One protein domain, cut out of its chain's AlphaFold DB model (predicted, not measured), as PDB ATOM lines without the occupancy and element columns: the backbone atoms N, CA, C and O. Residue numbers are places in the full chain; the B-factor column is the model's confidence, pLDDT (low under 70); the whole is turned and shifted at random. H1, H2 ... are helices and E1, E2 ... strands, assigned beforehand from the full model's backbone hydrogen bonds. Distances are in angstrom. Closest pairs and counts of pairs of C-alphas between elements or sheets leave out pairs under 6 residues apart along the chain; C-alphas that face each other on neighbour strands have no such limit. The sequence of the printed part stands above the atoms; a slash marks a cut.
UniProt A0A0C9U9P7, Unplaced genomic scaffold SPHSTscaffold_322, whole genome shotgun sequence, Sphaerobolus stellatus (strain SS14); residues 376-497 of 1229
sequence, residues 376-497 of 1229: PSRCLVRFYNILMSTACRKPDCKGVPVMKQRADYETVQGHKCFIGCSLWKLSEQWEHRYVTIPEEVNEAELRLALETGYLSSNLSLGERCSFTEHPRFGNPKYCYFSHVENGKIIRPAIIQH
ATOM      1  N   PRO A 376      13.844 -25.538  16.386       83.00
ATOM      2  CA  PRO A 376      14.623 -26.780  16.395       83.00
ATOM      3  C   PRO A 376      13.907 -27.962  15.724       83.00
ATOM      4  O   PRO A 376      14.556 -28.795  15.086       83.00
ATOM      5  N   SER A 377      12.573 -28.026  15.812       86.75
ATOM      6  CA  SER A 377      11.759 -29.059  15.164       86.75
ATOM      7  C   SER A 377      11.868 -28.953  13.644       86.75
ATOM      8  O   SER A 377      12.081 -29.959  12.963       86.75
ATOM      9  N   ARG A 378      11.829 -27.727  13.107       87.81
ATOM     10  CA  ARG A 378      12.078 -27.463  11.680       87.81
ATOM     11  C   ARG A 378      13.528 -27.747  11.288       87.81
ATOM     12  O   ARG A 378      13.762 -28.329  10.233       87.81
ATOM     13  N   CYS A 379      14.512 -27.445  12.139       85.62
ATOM     14  CA  CYS A 379      15.907 -27.816  11.871       85.62
ATOM     15  C   CYS A 379      16.077 -29.337  11.677       85.62
ATOM     16  O   CYS A 379      16.682 -29.781  10.695       85.62
ATOM     17  N   LEU A 380      15.462 -30.140  12.551       90.50
ATOM     18  CA  LEU A 380      15.464 -31.601  12.455       90.50
ATOM     19  C   LEU A 380      14.722 -32.112  11.210       90.50
ATOM     20  O   LEU A 380      15.256 -32.965  10.498       90.50
ATOM     21  N   VAL A 381      13.530 -31.586  10.914       91.44
ATOM     22  CA  VAL A 381      12.730 -31.980   9.737       91.44
ATOM     23  C   VAL A 381      13.453 -31.641   8.430       91.44
ATOM     24  O   VAL A 381      13.532 -32.482   7.530       91.44
ATOM     25  N   ARG A 382      14.066 -30.459   8.340       89.50
ATOM     26  CA  ARG A 382      14.926 -30.053   7.222       89.50
ATOM     27  C   ARG A 382      16.127 -30.983   7.065       89.50
ATOM     28  O   ARG A 382      16.394 -31.444   5.954       89.50
ATOM     29  N   PHE A 383      16.822 -31.321   8.156       89.56
ATOM     30  CA  PHE A 383      17.948 -32.260   8.117       89.56
ATOM     31  C   PHE A 383      17.505 -33.656   7.647       89.56
ATOM     32  O   PHE A 383      18.098 -34.205   6.717       89.56
ATOM     33  N   TYR A 384      16.409 -34.189   8.192       91.94
ATOM     34  CA  TYR A 384      15.785 -35.435   7.734       91.94
ATOM     35  C   TYR A 384      15.453 -35.394   6.232       91.94
ATOM     36  O   TYR A 384      15.842 -36.295   5.485       91.94
ATOM     37  N   ASN A 385      14.821 -34.321   5.749       89.06
ATOM     38  CA  ASN A 385      14.465 -34.175   4.337       89.06
ATOM     39  C   ASN A 385      15.696 -34.118   3.411       89.06
ATOM     40  O   ASN A 385      15.650 -34.688   2.315       89.06
ATOM     41  N   ILE A 386      16.816 -33.532   3.851       86.81
ATOM     42  CA  ILE A 386      18.108 -33.565   3.137       86.81
ATOM     43  C   ILE A 386      18.677 -34.995   3.099       86.81
ATOM     44  O   ILE A 386      19.069 -35.487   2.034       86.81
ATOM     45  N   LEU A 387      18.670 -35.714   4.227       89.06
ATOM     46  CA  LEU A 387      19.119 -37.110   4.287       89.06
ATOM     47  C   LEU A 387      18.274 -38.026   3.384       89.06
ATOM     48  O   LEU A 387      18.829 -38.903   2.717       89.06
ATOM     49  N   MET A 388      16.961 -37.807   3.325       87.69
ATOM     50  CA  MET A 388      15.999 -38.615   2.564       87.69
ATOM     51  C   MET A 388      15.822 -38.178   1.098       87.69
ATOM     52  O   MET A 388      14.979 -38.738   0.389       87.69
ATOM     53  N   SER A 389      16.573 -37.174   0.631       83.50
ATOM     54  CA  SER A 389      16.619 -36.732  -0.776       83.50
ATOM     55  C   SER A 389      17.992 -36.938  -1.423       83.50
ATOM     56  O   SER A 389      18.069 -37.247  -2.611       83.50
ATOM     57  N   THR A 390      19.073 -36.844  -0.646       82.94
ATOM     58  CA  THR A 390      20.439 -37.139  -1.107       82.94
ATOM     59  C   THR A 390      20.602 -38.640  -1.410       82.94
ATOM     60  O   THR A 390      20.032 -39.480  -0.711       82.94
ATOM     61  N   ALA A 391      21.437 -39.009  -2.389       85.25
ATOM     62  CA  ALA A 391      21.841 -40.400  -2.666       85.25
ATOM     63  C   ALA A 391      23.065 -40.847  -1.825       85.25
ATOM     64  O   ALA A 391      23.580 -40.088  -0.998       85.25
ATOM     65  N   CYS A 392      23.549 -42.082  -1.982       86.81
ATOM     66  CA  CYS A 392      24.871 -42.459  -1.460       86.81
ATOM     67  C   CYS A 392      25.977 -41.981  -2.424       86.81
ATOM     68  O   CYS A 392      25.751 -41.936  -3.630       86.81
ATOM     69  N   ARG A 393      27.167 -41.620  -1.912       84.19
ATOM     70  CA  ARG A 393      28.305 -41.184  -2.751       84.19
ATOM     71  C   ARG A 393      28.926 -42.336  -3.558       84.19
ATOM     72  O   ARG A 393      29.426 -42.099  -4.655       84.19
ATOM     73  N   LYS A 394      28.859 -43.573  -3.050       85.31
ATOM     74  CA  LYS A 394      29.322 -44.773  -3.757       85.31
ATOM     75  C   LYS A 394      28.390 -45.081  -4.943       85.31
ATOM     76  O   LYS A 394      27.185 -45.220  -4.707       85.31
ATOM     77  N   PRO A 395      28.908 -45.225  -6.181       82.69
ATOM     78  CA  PRO A 395      28.110 -45.614  -7.344       82.69
ATOM     79  C   PRO A 395      27.267 -46.868  -7.087       82.69
ATOM     80  O   PRO A 395      27.691 -47.773  -6.368       82.69
ATOM     81  N   ASP A 396      26.053 -46.880  -7.639       85.56
ATOM     82  CA  ASP A 396      25.061 -47.964  -7.543       85.56
ATOM     83  C   ASP A 396      24.654 -48.412  -6.120       85.56
ATOM     84  O   ASP A 396      23.881 -49.362  -5.958       85.56
ATOM     85  N   CYS A 397      25.101 -47.714  -5.068       87.25
ATOM     86  CA  CYS A 397      24.778 -48.054  -3.688       87.25
ATOM     87  C   CYS A 397      23.334 -47.660  -3.328       87.25
ATOM     88  O   CYS A 397      22.992 -46.486  -3.189       87.25
ATOM     89  N   LYS A 398      22.487 -48.678  -3.123       88.62
ATOM     90  CA  LYS A 398      21.045 -48.554  -2.820       88.62
ATOM     91  C   LYS A 398      20.728 -48.479  -1.319       88.62
ATOM     92  O   LYS A 398      19.600 -48.752  -0.917       88.62
ATOM     93  N   GLY A 399      21.719 -48.178  -0.480       86.69
ATOM     94  CA  GLY A 399      21.540 -48.122   0.971       86.69
ATOM     95  C   GLY A 399      20.987 -46.779   1.453       86.69
ATOM     96  O   GLY A 399      21.396 -45.718   0.984       86.69
ATOM     97  N   VAL A 400      20.075 -46.839   2.422       89.62
ATOM     98  CA  VAL A 400      19.390 -45.683   3.030       89.62
ATOM     99  C   VAL A 400      20.260 -44.999   4.099       89.62
ATOM    100  O   VAL A 400      21.191 -45.636   4.607       89.62
ATOM    101  N   PRO A 401      20.003 -43.724   4.463       91.69
ATOM    102  CA  PRO A 401      20.549 -43.149   5.692       91.69
ATOM    103  C   PRO A 401      20.185 -43.998   6.909       91.69
ATOM    104  O   PRO A 401      19.033 -44.380   7.077       91.69
ATOM    105  N   VAL A 402      21.161 -44.236   7.781       91.50
ATOM    106  CA  VAL A 402      20.941 -44.780   9.129       91.50
ATOM    107  C   VAL A 402      21.898 -44.109  10.105       91.50
ATOM    108  O   VAL A 402      23.017 -43.747   9.729       91.50
ATOM    109  N   MET A 403      21.498 -43.980  11.367       91.25
ATOM    110  CA  MET A 403      22.431 -43.577  12.416       91.25
ATOM    111  C   MET A 403      23.447 -44.699  12.667       91.25
ATOM    112  O   MET A 403      23.099 -45.878  12.743       91.25
ATOM    113  N   LYS A 404      24.720 -44.326  12.776       86.50
ATOM    114  CA  LYS A 404      25.838 -45.196  13.150       86.50
ATOM    115  C   LYS A 404      26.549 -44.579  14.349       86.50
ATOM    116  O   LYS A 404      26.754 -43.367  14.384       86.50
ATOM    117  N   GLN A 405      26.913 -45.408  15.320       84.88
ATOM    118  CA  GLN A 405      27.643 -44.979  16.512       84.88
ATOM    119  C   GLN A 405      29.111 -44.675  16.168       84.88
ATOM    120  O   GLN A 405      29.695 -45.312  15.289       84.88
ATOM    121  N   ARG A 406      29.701 -43.687  16.844       78.25
ATOM    122  CA  ARG A 406      31.140 -43.373  16.785       78.25
ATOM    123  C   ARG A 406      31.933 -44.364  17.638       78.25
ATOM    124  O   ARG A 406      31.403 -44.882  18.614       78.25
ATOM    125  N   ALA A 407      33.190 -44.615  17.273       67.62
ATOM    126  CA  ALA A 407      34.038 -45.564  17.992       67.62
ATOM    127  C   ALA A 407      34.465 -45.035  19.377       67.62
ATOM    128  O   ALA A 407      34.105 -45.634  20.385       67.62
ATOM    129  N   ASP A 408      35.169 -43.895  19.423       57.31
ATOM    130  CA  ASP A 408      35.991 -43.543  20.597       57.31
ATOM    131  C   ASP A 408      35.698 -42.177  21.256       57.31
ATOM    132  O   ASP A 408      36.315 -41.860  22.271       57.31
ATOM    133  N   TYR A 409      34.800 -41.339  20.716       61.03
ATOM    134  CA  TYR A 409      34.457 -40.042  21.331       61.03
ATOM    135  C   TYR A 409      33.110 -39.448  20.880       61.03
ATOM    136  O   TYR A 409      32.652 -39.653  19.750       61.03
ATOM    137  N   GLU A 410      32.511 -38.662  21.780       67.44
ATOM    138  CA  GLU A 410      31.466 -37.671  21.485       67.44
ATOM    139  C   GLU A 410      32.056 -36.523  20.639       67.44
ATOM    140  O   GLU A 410      33.234 -36.193  20.784       67.44
ATOM    141  N   THR A 411      31.277 -35.892  19.752       65.44
ATOM    142  CA  THR A 411      31.753 -34.678  19.057       65.44
ATOM    143  C   THR A 411      31.943 -33.513  20.034       65.44
ATOM    144  O   THR A 411      31.506 -33.565  21.181       65.44
ATOM    145  N   VAL A 412      32.531 -32.407  19.564       57.84
ATOM    146  CA  VAL A 412      32.600 -31.143  20.331       57.84
ATOM    147  C   VAL A 412      31.198 -30.648  20.748       57.84
ATOM    148  O   VAL A 412      31.078 -29.938  21.738       57.84
ATOM    149  N   GLN A 413      30.149 -31.083  20.038       62.66
ATOM    150  CA  GLN A 413      28.730 -30.832  20.327       62.66
ATOM    151  C   GLN A 413      28.021 -31.965  21.110       62.66
ATOM    152  O   GLN A 413      26.798 -31.996  21.183       62.66
ATOM    153  N   GLY A 414      28.749 -32.949  21.652       70.81
ATOM    154  CA  GLY A 414      28.173 -34.054  22.437       70.81
ATOM    155  C   GLY A 414      27.529 -35.198  21.630       70.81
ATOM    156  O   GLY A 414      27.023 -36.155  22.221       70.81
ATOM    157  N   HIS A 415      27.548 -35.159  20.291       81.25
ATOM    158  CA  HIS A 415      26.922 -36.204  19.470       81.25
ATOM    159  C   HIS A 415      27.710 -37.522  19.498       81.25
ATOM    160  O   HIS A 415      28.923 -37.558  19.276       81.25
ATOM    161  N   LYS A 416      26.991 -38.628  19.702       84.38
ATOM    162  CA  LYS A 416      27.495 -40.014  19.774       84.38
ATOM    163  C   LYS A 416      27.392 -40.731  18.435       84.38
ATOM    164  O   LYS A 416      28.060 -41.745  18.223       84.38
ATOM    165  N   CYS A 417      26.585 -40.200  17.523       87.06
ATOM    166  CA  CYS A 417      26.327 -40.787  16.222       87.06
ATOM    167  C   CYS A 417      26.873 -39.950  15.052       87.06
ATOM    168  O   CYS A 417      27.396 -38.838  15.179       87.06
ATOM    169  N   PHE A 418      26.752 -40.532  13.866       88.06
ATOM    170  CA  PHE A 418      26.791 -39.871  12.568       88.06
ATOM    171  C   PHE A 418      25.782 -40.563  11.642       88.06
ATOM    172  O   PHE A 418      25.312 -41.664  11.946       88.06
ATOM    173  N   ILE A 419      25.443 -39.950  10.508       90.56
ATOM    174  CA  ILE A 419      24.587 -40.595   9.509       90.56
ATOM    175  C   ILE A 419      25.461 -41.326   8.496       90.56
ATOM    176  O   ILE A 419      26.164 -40.709   7.692       90.56
ATOM    177  N   GLY A 420      25.407 -42.653   8.557       89.00
ATOM    178  CA  GLY A 420      26.041 -43.557   7.607       89.00
ATOM    179  C   GLY A 420      25.073 -44.036   6.523       89.00
ATOM    180  O   GLY A 420      23.930 -43.588   6.421       89.00
ATOM    181  N   CYS A 421      25.531 -44.998   5.727       90.31
ATOM    182  CA  CYS A 421      24.692 -45.776   4.815       90.31
ATOM    183  C   CYS A 421      24.292 -47.117   5.465       90.31
ATOM    184  O   CYS A 421      25.072 -47.694   6.226       90.31
ATOM    185  N   SER A 422      23.110 -47.659   5.157       90.75
ATOM    186  CA  SER A 422      22.699 -48.982   5.655       90.75
ATOM    187  C   SER A 422      23.589 -50.120   5.139       90.75
ATOM    188  O   SER A 422      23.829 -51.077   5.869       90.75
ATOM    189  N   LEU A 423      24.138 -49.977   3.925       88.06
ATOM    190  CA  LEU A 423      25.064 -50.925   3.284       88.06
ATOM    191  C   LEU A 423      26.552 -50.634   3.581       88.06
ATOM    192  O   LEU A 423      27.431 -51.240   2.968       88.06
ATOM    193  N   TRP A 424      26.841 -49.701   4.494       82.19
ATOM    194  CA  TRP A 424      28.200 -49.323   4.892       82.19
ATOM    195  C   TRP A 424      28.966 -50.498   5.519       82.19
ATOM    196  O   TRP A 424      28.412 -51.269   6.307       82.19
ATOM    197  N   LYS A 425      30.267 -50.580   5.225       80.25
ATOM    198  CA  LYS A 425      31.235 -51.497   5.843       80.25
ATOM    199  C   LYS A 425      32.489 -50.719   6.232       80.25
ATOM    200  O   LYS A 425      32.868 -49.790   5.524       80.25
ATOM    201  N   LEU A 426      33.177 -51.152   7.290       73.19
ATOM    202  CA  LEU A 426      34.397 -50.504   7.791       73.19
ATOM    203  C   LEU A 426      35.506 -50.398   6.723       73.19
ATOM    204  O   LEU A 426      36.184 -49.381   6.633       73.19
ATOM    205  N   SER A 427      35.635 -51.409   5.859       75.75
ATOM    206  CA  SER A 427      36.585 -51.427   4.735       75.75
ATOM    207  C   SER A 427      36.281 -50.413   3.624       75.75
ATOM    208  O   SER A 427      37.134 -50.164   2.785       75.75
ATOM    209  N   GLU A 428      35.073 -49.846   3.594       78.38
ATOM    210  CA  GLU A 428      34.584 -48.929   2.551       78.38
ATOM    211  C   GLU A 428      34.236 -47.547   3.143       78.38
ATOM    212  O   GLU A 428      33.459 -46.784   2.564       78.38
ATOM    213  N   GLN A 429      34.759 -47.231   4.336       67.94
ATOM    214  CA  GLN A 429      34.215 -46.182   5.206       67.94
ATOM    215  C   GLN A 429      34.165 -44.769   4.602       67.94
ATOM    216  O   GLN A 429      33.295 -43.990   4.989       67.94
ATOM    217  N   TRP A 430      35.041 -44.464   3.638       78.12
ATOM    218  CA  TRP A 430      35.125 -43.168   2.950       78.12
ATOM    219  C   TRP A 430      34.412 -43.125   1.586       78.12
ATOM    220  O   TRP A 430      34.255 -42.049   1.015       78.12
ATOM    221  N   GLU A 431      33.962 -44.266   1.054       81.69
ATOM    222  CA  GLU A 431      33.249 -44.335  -0.234       81.69
ATOM    223  C   GLU A 431      31.751 -44.034  -0.085       81.69
ATOM    224  O   GLU A 431      31.102 -43.500  -0.988       81.69
ATOM    225  N   HIS A 432      31.180 -44.417   1.057       86.25
ATOM    226  CA  HIS A 432      29.754 -44.293   1.356       86.25
ATOM    227  C   HIS A 432      29.387 -42.915   1.924       86.25
ATOM    228  O   HIS A 432      30.212 -42.019   2.090       86.25
ATOM    229  N   ARG A 433      28.102 -42.736   2.248       85.12
ATOM    230  CA  ARG A 433      27.632 -41.589   3.029       85.12
ATOM    231  C   ARG A 433      28.304 -41.536   4.406       85.12
ATOM    232  O   ARG A 433      28.222 -42.498   5.166       85.12
ATOM    233  N   TYR A 434      28.824 -40.356   4.733       86.38
ATOM    234  CA  TYR A 434      29.149 -39.902   6.079       86.38
ATOM    235  C   TYR A 434      28.632 -38.464   6.224       86.38
ATOM    236  O   TYR A 434      29.016 -37.602   5.435       86.38
ATOM    237  N   VAL A 435      27.738 -38.202   7.183       87.19
ATOM    238  CA  VAL A 435      27.230 -36.849   7.489       87.19
ATOM    239  C   VAL A 435      27.207 -36.649   9.006       87.19
ATOM    240  O   VAL A 435      26.730 -37.511   9.746       87.19
ATOM    241  N   THR A 436      27.736 -35.520   9.474       86.69
ATOM    242  CA  THR A 436      27.666 -35.085  10.876       86.69
ATOM    243  C   THR A 436      26.267 -34.587  11.226       86.69
ATOM    244  O   THR A 436      25.610 -33.961  10.400       86.69
ATOM    245  N   ILE A 437      25.821 -34.850  12.452       86.88
ATOM    246  CA  ILE A 437      24.560 -34.320  12.984       86.88
ATOM    247  C   ILE A 437      24.826 -32.878  13.477       86.88
ATOM    248  O   ILE A 437      25.871 -32.679  14.103       86.88
ATOM    249  N   PRO A 438      23.979 -31.881  13.145       84.38
ATOM    250  CA  PRO A 438      24.077 -30.518  13.683       84.38
ATOM    251  C   PRO A 438      23.698 -30.443  15.168       84.38
ATOM    252  O   PRO A 438      22.846 -31.209  15.617       84.38
ATOM    253  N   GLU A 439      24.278 -29.480  15.890       81.81
ATOM    254  CA  GLU A 439      24.119 -29.278  17.345       81.81
ATOM    255  C   GLU A 439      22.652 -29.137  17.777       81.81
ATOM    256  O   GLU A 439      22.238 -29.618  18.830       81.81
ATOM    257  N   GLU A 440      21.846 -28.519  16.919       83.19
ATOM    258  CA  GLU A 440      20.434 -28.224  17.135       83.19
ATOM    259  C   GLU A 440      19.525 -29.455  16.936       83.19
ATOM    260  O   GLU A 440      18.323 -29.390  17.200       83.19
ATOM    261  N   VAL A 441      20.068 -30.580  16.450       87.19
ATOM    262  CA  VAL A 441      19.302 -31.770  16.056       87.19
ATOM    263  C   VAL A 441      19.424 -32.880  17.103       87.19
ATOM    264  O   VAL A 441      20.440 -33.565  17.230       87.19
ATOM    265  N   ASN A 442      18.329 -33.112  17.828       88.19
ATOM    266  CA  ASN A 442      18.236 -34.150  18.854       88.19
ATOM    267  C   ASN A 442      18.407 -35.570  18.262       88.19
ATOM    268  O   ASN A 442      17.636 -36.000  17.404       88.19
ATOM    269  N   GLU A 443      19.391 -36.328  18.761       88.88
ATOM    270  CA  GLU A 443      19.693 -37.688  18.284       88.88
ATOM    271  C   GLU A 443      18.582 -38.722  18.519       88.88
ATOM    272  O   GLU A 443      18.491 -39.689  17.762       88.88
ATOM    273  N   ALA A 444      17.790 -38.601  19.584       88.31
ATOM    274  CA  ALA A 444      16.707 -39.544  19.865       88.31
ATOM    275  C   ALA A 444      15.530 -39.303  18.911       88.31
ATOM    276  O   ALA A 444      15.032 -40.242  18.291       88.31
ATOM    277  N   GLU A 445      15.173 -38.034  18.727       90.31
ATOM    278  CA  GLU A 445      14.109 -37.597  17.823       90.31
ATOM    279  C   GLU A 445      14.456 -37.890  16.353       90.31
ATOM    280  O   GLU A 445      13.635 -38.417  15.604       90.31
ATOM    281  N   LEU A 446      15.710 -37.655  15.942       92.75
ATOM    282  CA  LEU A 446      16.171 -37.968  14.587       92.75
ATOM    283  C   LEU A 446      16.169 -39.480  14.309       92.75
ATOM    284  O   LEU A 446      15.907 -39.891  13.178       92.75
ATOM    285  N   ARG A 447      16.441 -40.311  15.324       92.06
ATOM    286  CA  ARG A 447      16.355 -41.773  15.206       92.06
ATOM    287  C   ARG A 447      14.919 -42.213  14.940       92.06
ATOM    288  O   ARG A 447      14.687 -42.919  13.964       92.06
ATOM    289  N   LEU A 448      13.970 -41.716  15.738       92.25
ATOM    290  CA  LEU A 448      12.542 -41.979  15.549       92.25
ATOM    291  C   LEU A 448      12.071 -41.540  14.152       92.25
ATOM    292  O   LEU A 448      11.430 -42.325  13.450       92.25
ATOM    293  N   ALA A 449      12.472 -40.347  13.703       92.94
ATOM    294  CA  ALA A 449      12.163 -39.841  12.367       92.94
ATOM    295  C   ALA A 449      12.733 -40.731  11.245       92.94
ATOM    296  O   ALA A 449      12.025 -41.040  10.286       92.94
ATOM    297  N   LEU A 450      13.986 -41.189  11.359       92.31
ATOM    298  CA  LEU A 450      14.623 -42.083  10.380       92.31
ATOM    299  C   LEU A 450      14.026 -43.499  10.358       92.31
ATOM    300  O   LEU A 450      14.018 -44.127   9.301       92.31
ATOM    301  N   GLU A 451      13.526 -43.992  11.491       89.75
ATOM    302  CA  GLU A 451      12.950 -45.338  11.619       89.75
ATOM    303  C   GLU A 451      11.455 -45.392  11.260       89.75
ATOM    304  O   GLU A 451      10.992 -46.409  10.745       89.75
ATOM    305  N   THR A 452      10.701 -44.309  11.489       90.56
ATOM    306  CA  THR A 452       9.228 -44.297  11.353       90.56
ATOM    307  C   THR A 452       8.676 -43.257  10.373       90.56
ATOM    308  O   THR A 452       7.590 -43.452   9.831       90.56
ATOM    309  N   GLY A 453       9.391 -42.150  10.136       91.31
ATOM    310  CA  GLY A 453       8.855 -40.957   9.466       91.31
ATOM    311  C   GLY A 453       8.026 -40.030  10.371       91.31
ATOM    312  O   GLY A 453       7.403 -39.102   9.858       91.31
ATOM    313  N   TYR A 454       8.011 -40.262  11.687       92.94
ATOM    314  CA  TYR A 454       7.281 -39.467  12.680       92.94
ATOM    315  C   TYR A 454       8.218 -38.810  13.706       92.94
ATOM    316  O   TYR A 454       9.318 -39.294  13.974       92.94
ATOM    317  N   LEU A 455       7.741 -37.713  14.286       90.81
ATOM    318  CA  LEU A 455       8.250 -37.073  15.496       90.81
ATOM    319  C   LEU A 455       7.594 -37.698  16.742       90.81
ATOM    320  O   LEU A 455       6.551 -38.346  16.646       90.81
ATOM    321  N   SER A 456       8.178 -37.494  17.925       84.31
ATOM    322  CA  SER A 456       7.609 -37.958  19.204       84.31
ATOM    323  C   SER A 456       6.463 -37.080  19.710       84.31
ATOM    324  O   SER A 456       5.711 -37.480  20.600       84.31
ATOM    325  N   SER A 457       6.311 -35.888  19.130       82.19
ATOM    326  CA  SER A 457       5.210 -34.962  19.386       82.19
ATOM    327  C   SER A 457       4.197 -34.980  18.239       82.19
ATOM    328  O   SER A 457       4.571 -35.011  17.068       82.19
ATOM    329  N   ASN A 458       2.904 -34.872  18.569       82.75
ATOM    330  CA  ASN A 458       1.807 -34.709  17.599       82.75
ATOM    331  C   ASN A 458       1.757 -33.272  17.031       82.75
ATOM    332  O   ASN A 458       0.698 -32.653  16.958       82.75
ATOM    333  N   LEU A 459       2.920 -32.714  16.704       86.94
ATOM    334  CA  LEU A 459       3.103 -31.356  16.210       86.94
ATOM    335  C   LEU A 459       2.698 -31.265  14.731       86.94
ATOM    336  O   LEU A 459       2.995 -32.172  13.954       86.94
ATOM    337  N   SER A 460       2.081 -30.155  14.333       87.81
ATOM    338  CA  SER A 460       1.940 -29.774  12.924       87.81
ATOM    339  C   SER A 460       2.817 -28.561  12.620       87.81
ATOM    340  O   SER A 460       2.949 -27.659  13.448       87.81
ATOM    341  N   LEU A 461       3.423 -28.536  11.433       87.38
ATOM    342  CA  LEU A 461       4.316 -27.480  10.949       87.38
ATOM    343  C   LEU A 461       4.021 -27.207   9.471       87.38
ATOM    344  O   LEU A 461       3.808 -28.141   8.700       87.38
ATOM    345  N   GLY A 462       4.037 -25.935   9.066       81.56
ATOM    346  CA  GLY A 462       3.834 -25.548   7.664       81.56
ATOM    347  C   GLY A 462       2.418 -25.807   7.126       81.56
ATOM    348  O   GLY A 462       2.271 -26.047   5.931       81.56
ATOM    349  N   GLU A 463       1.392 -25.782   7.989       82.56
ATOM    350  CA  GLU A 463      -0.033 -25.885   7.601       82.56
ATOM    351  C   GLU A 463      -0.484 -24.724   6.700       82.56
ATOM    352  O   GLU A 463      -1.350 -24.882   5.842       82.56
ATOM    353  N   ARG A 464       0.127 -23.554   6.906       84.56
ATOM    354  CA  ARG A 464       0.101 -22.399   6.010       84.56
ATOM    355  C   ARG A 464       1.524 -22.199   5.525       84.56
ATOM    356  O   ARG A 464       2.447 -22.182   6.339       84.56
ATOM    357  N   CYS A 465       1.697 -22.089   4.217       88.88
ATOM    358  CA  CYS A 465       2.999 -21.916   3.599       88.88
ATOM    359  C   CYS A 465       2.932 -20.824   2.539       88.88
ATOM    360  O   CYS A 465       1.999 -20.777   1.739       88.88
ATOM    361  N   SER A 466       3.946 -19.971   2.521       88.69
ATOM    362  CA  SER A 466       4.091 -18.867   1.569       88.69
ATOM    363  C   SER A 466       4.961 -19.213   0.353       88.69
ATOM    364  O   SER A 466       5.096 -18.390  -0.552       88.69
ATOM    365  N   PHE A 467       5.543 -20.421   0.292       87.62
ATOM    366  CA  PHE A 467       6.480 -20.796  -0.772       87.62
ATOM    367  C   PHE A 467       5.855 -20.688  -2.165       87.62
ATOM    368  O   PHE A 467       4.919 -21.427  -2.502       87.62
ATOM    369  N   THR A 468       6.452 -19.834  -2.996       86.31
ATOM    370  CA  THR A 468       6.164 -19.735  -4.427       86.31
ATOM    371  C   THR A 468       7.443 -19.764  -5.257       86.31
ATOM    372  O   THR A 468       8.525 -19.439  -4.777       86.31
ATOM    373  N   GLU A 469       7.318 -20.158  -6.521       82.62
ATOM    374  CA  GLU A 469       8.415 -20.191  -7.488       82.62
ATOM    375  C   GLU A 469       7.904 -19.734  -8.870       82.62
ATOM    376  O   GLU A 469       6.778 -20.036  -9.287       82.62
ATOM    377  N   HIS A 470       8.737 -19.012  -9.623       83.44
ATOM    378  CA  HIS A 470       8.470 -18.702 -11.029       83.44
ATOM    379  C   HIS A 470       8.536 -20.002 -11.873       83.44
ATOM    380  O   HIS A 470       9.606 -20.610 -11.929       83.44
ATOM    381  N   PRO A 471       7.497 -20.395 -12.657       83.44
ATOM    382  CA  PRO A 471       7.448 -21.675 -13.405       83.44
ATOM    383  C   PRO A 471       8.383 -21.826 -14.627       83.44
ATOM    384  O   PRO A 471       7.988 -22.345 -15.672       83.44
ATOM    385  N   ARG A 472       9.603 -21.296 -14.538       73.19
ATOM    386  CA  ARG A 472      10.679 -21.384 -15.536       73.19
ATOM    387  C   ARG A 472      11.924 -22.062 -14.963       73.19
ATOM    388  O   ARG A 472      12.722 -22.589 -15.737       73.19
ATOM    389  N   PHE A 473      12.094 -22.037 -13.643       68.56
ATOM    390  CA  PHE A 473      13.105 -22.837 -12.969       68.56
ATOM    391  C   PHE A 473      12.738 -24.324 -13.044       68.56
ATOM    392  O   PHE A 473      11.621 -24.697 -13.408       68.56
ATOM    393  N   GLY A 474      13.723 -25.192 -12.818       60.50
ATOM    394  CA  GLY A 474      13.532 -26.634 -12.936       60.50
ATOM    395  C   GLY A 474      12.799 -27.177 -11.717       60.50
ATOM    396  O   GLY A 474      13.481 -27.642 -10.811       60.50
ATOM    397  N   ASN A 475      11.458 -27.105 -11.733       64.88
ATOM    398  CA  ASN A 475      10.547 -27.418 -10.625       64.88
ATOM    399  C   ASN A 475      11.146 -28.408  -9.598       64.88
ATOM    400  O   ASN A 475      11.245 -29.608  -9.906       64.88
ATOM    401  N   PRO A 476      11.488 -27.974  -8.370       69.38
ATOM    402  CA  PRO A 476      11.732 -28.907  -7.285       69.38
ATOM    403  C   PRO A 476      10.461 -29.725  -7.060       69.38
ATOM    404  O   PRO A 476       9.344 -29.221  -7.134       69.38
ATOM    405  N   LYS A 477      10.615 -31.030  -6.824       83.62
ATOM    406  CA  LYS A 477       9.460 -31.938  -6.707       83.62
ATOM    407  C   LYS A 477       8.648 -31.709  -5.431       83.62
ATOM    408  O   LYS A 477       7.491 -32.115  -5.386       83.62
ATOM    409  N   TYR A 478       9.265 -31.091  -4.426       88.56
ATOM    410  CA  TYR A 478       8.738 -30.915  -3.079       88.56
ATOM    411  C   TYR A 478       9.134 -29.546  -2.518       88.56
ATOM    412  O   TYR A 478      10.140 -28.983  -2.951       88.56
ATOM    413  N   CYS A 479       8.374 -29.048  -1.543       88.75
ATOM    414  CA  CYS A 479       8.710 -27.824  -0.811       88.75
ATOM    415  C   CYS A 479      10.035 -27.943  -0.032       88.75
ATOM    416  O   CYS A 479      10.426 -29.034   0.395       88.75
ATOM    417  N   TYR A 480      10.712 -26.806   0.158       84.12
ATOM    418  CA  TYR A 480      11.954 -26.695   0.932       84.12
ATOM    419  C   TYR A 480      11.735 -26.391   2.420       84.12
ATOM    420  O   TYR A 480      12.615 -26.698   3.225       84.12
ATOM    421  N   PHE A 481      10.600 -25.786   2.786       88.44
ATOM    422  CA  PHE A 481      10.239 -25.557   4.186       88.44
ATOM    423  C   PHE A 481       9.856 -26.869   4.881       88.44
ATOM    424  O   PHE A 481       9.487 -27.860   4.245       88.44
ATOM    425  N   SER A 482       9.952 -26.879   6.205       90.75
ATOM    426  CA  SER A 482       9.629 -28.043   7.020       90.75
ATOM    427  C   SER A 482       8.125 -28.181   7.226       90.75
ATOM    428  O   SER A 482       7.490 -27.318   7.832       90.75
ATOM    429  N   HIS A 483       7.574 -29.303   6.762       92.62
ATOM    430  CA  HIS A 483       6.163 -29.643   6.903       92.62
ATOM    431  C   HIS A 483       5.975 -30.912   7.741       92.62
ATOM    432  O   HIS A 483       6.628 -31.936   7.508       92.62
ATOM    433  N   VAL A 484       5.053 -30.846   8.697       91.75
ATOM    434  CA  VAL A 484       4.659 -31.958   9.570       91.75
ATOM    435  C   VAL A 484       3.146 -31.904   9.750       91.75
ATOM    436  O   VAL A 484       2.589 -30.825   9.926       91.75
ATOM    437  N   GLU A 485       2.483 -33.053   9.717       91.44
ATOM    438  CA  GLU A 485       1.039 -33.187   9.916       91.44
ATOM    439  C   GLU A 485       0.791 -34.214  11.026       91.44
ATOM    440  O   GLU A 485       1.092 -35.395  10.851       91.44
ATOM    441  N   ASN A 486       0.256 -33.787  12.177       89.69
ATOM    442  CA  ASN A 486      -0.016 -34.671  13.324       89.69
ATOM    443  C   ASN A 486       1.203 -35.545  13.719       89.69
ATOM    444  O   ASN A 486       1.096 -36.761  13.882       89.69
ATOM    445  N   GLY A 487       2.388 -34.934  13.804       89.38
ATOM    446  CA  GLY A 487       3.667 -35.594  14.089       89.38
ATOM    447  C   GLY A 487       4.319 -36.317  12.902       89.38
ATOM    448  O   GLY A 487       5.502 -36.644  12.967       89.38
ATOM    449  N   LYS A 488       3.611 -36.544  11.791       92.62
ATOM    450  CA  LYS A 488       4.159 -37.196  10.591       92.62
ATOM    451  C   LYS A 488       4.953 -36.206   9.745       92.62
ATOM    452  O   LYS A 488       4.400 -35.203   9.300       92.62
ATOM    453  N   ILE A 489       6.213 -36.508   9.435       93.19
ATOM    454  CA  ILE A 489       7.000 -35.688   8.508       93.19
ATOM    455  C   ILE A 489       6.481 -35.900   7.084       93.19
ATOM    456  O   ILE A 489       6.422 -37.030   6.589       93.19
ATOM    457  N   ILE A 490       6.136 -34.808   6.402       92.00
ATOM    458  CA  ILE A 490       5.657 -34.835   5.018       92.00
ATOM    459  C   ILE A 490       6.576 -34.023   4.098       92.00
ATOM    460  O   ILE A 490       7.339 -33.157   4.521       92.00
ATOM    461  N   ARG A 491       6.515 -34.334   2.801       89.44
ATOM    462  CA  ARG A 491       7.171 -33.578   1.729       89.44
ATOM    463  C   ARG A 491       6.095 -33.209   0.708       89.44
ATOM    464  O   ARG A 491       5.876 -34.002  -0.209       89.44
ATOM    465  N   PRO A 492       5.380 -32.086   0.900       91.12
ATOM    466  CA  PRO A 492       4.295 -31.687   0.013       91.12
ATOM    467  C   PRO A 492       4.841 -31.377  -1.379       91.12
ATOM    468  O   PRO A 492       5.970 -30.887  -1.510       91.12
ATOM    469  N   ALA A 493       4.067 -31.681  -2.415       91.25
ATOM    470  CA  ALA A 493       4.459 -31.443  -3.797       91.25
ATOM    471  C   ALA A 493       4.526 -29.942  -4.129       91.25
ATOM    472  O   ALA A 493       3.915 -29.108  -3.461       91.25
ATOM    473  N   ILE A 494       5.237 -29.598  -5.207       91.12
ATOM    474  CA  ILE A 494       5.105 -28.282  -5.846       91.12
ATOM    475  C   ILE A 494       4.052 -28.357  -6.954       91.12
ATOM    476  O   ILE A 494       4.171 -29.149  -7.893       91.12
ATOM    477  N   ILE A 495       3.017 -27.523  -6.845       90.88
ATOM    478  CA  ILE A 495       1.837 -27.511  -7.716       90.88
ATOM    479  C   ILE A 495       1.860 -26.261  -8.606       90.88
ATOM    480  O   ILE A 495       2.138 -25.157  -8.145       90.88
ATOM    481  N   GLN A 496       1.550 -26.417  -9.900       90.56
ATOM    482  CA  GLN A 496       1.421 -25.287 -10.830       90.56
ATOM    483  C   GLN A 496      -0.016 -24.746 -10.852       90.56
ATOM    484  O   GLN A 496      -0.913 -25.344 -11.459       90.56
ATOM    485  N   HIS A 497      -0.205 -23.550 -10.301       90.06
ATOM    486  CA  HIS A 497      -1.428 -22.766 -10.434       90.06
ATOM    487  C   HIS A 497      -1.436 -22.068 -11.797       90.06
ATOM    488  O   HIS A 497      -0.697 -21.115 -12.042       90.06
TER     489      HIS A 497
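This is residues 376 to 497 of the 1229 residues of an uncharacterized protein of Sphaerobolus stellatus (strain SS14) (UniProt A0A0C9U9P7). Little regular structure: helices H1 and H2 sit in the middle between two small antiparallel hairpins, E1-E2 and E3-E4, amid long loops, with E5 at the far end beyond E3-E4. The 122 printed residues, 42 in named elements, run H1 E1 E2 H2 E3 E4 E5, class mixed. The whole is only just compact, close to loose: radius of gyration of the C-alphas 16.1 A, spans 51 by 34 by 24 A.

H1, residues 376 to 387, 16.5 A long, begins at C-alpha 376 (14.623, -26.780, 16.395). E1 is residues 401 to 405, E2 417 to 421, H2 443 to 452 (14.2 A), E3 483 to 485, E4 488 to 490. E5, 494 to 497, ends at C-alpha 497 (-1.428, -22.766, -10.434).

H1 touches H2 with residues 380 to 384 alone, the same way at a steep tilt of 52 degrees; closest C-alphas are Leu 380 and Leu 446, 6.8 A. Closest C-alphas of E1 and H2 are Met 403 and Arg 447, 6.9 A; of H1 and E4, Val 381 and Ile 489, 6.9 A. N 404 and O 418, and N 485 and O 488, are 2.9 A apart, within hydrogen-bond range, as is every O i to N i+4 pair in H1 and H2. E5 pairs with no named strand.

The printed part has no cut. Four links are long, the longest H2 to E3, 30 residues. pLDDT is under 70 at residues 407 to 413, 429 and 473 to 476.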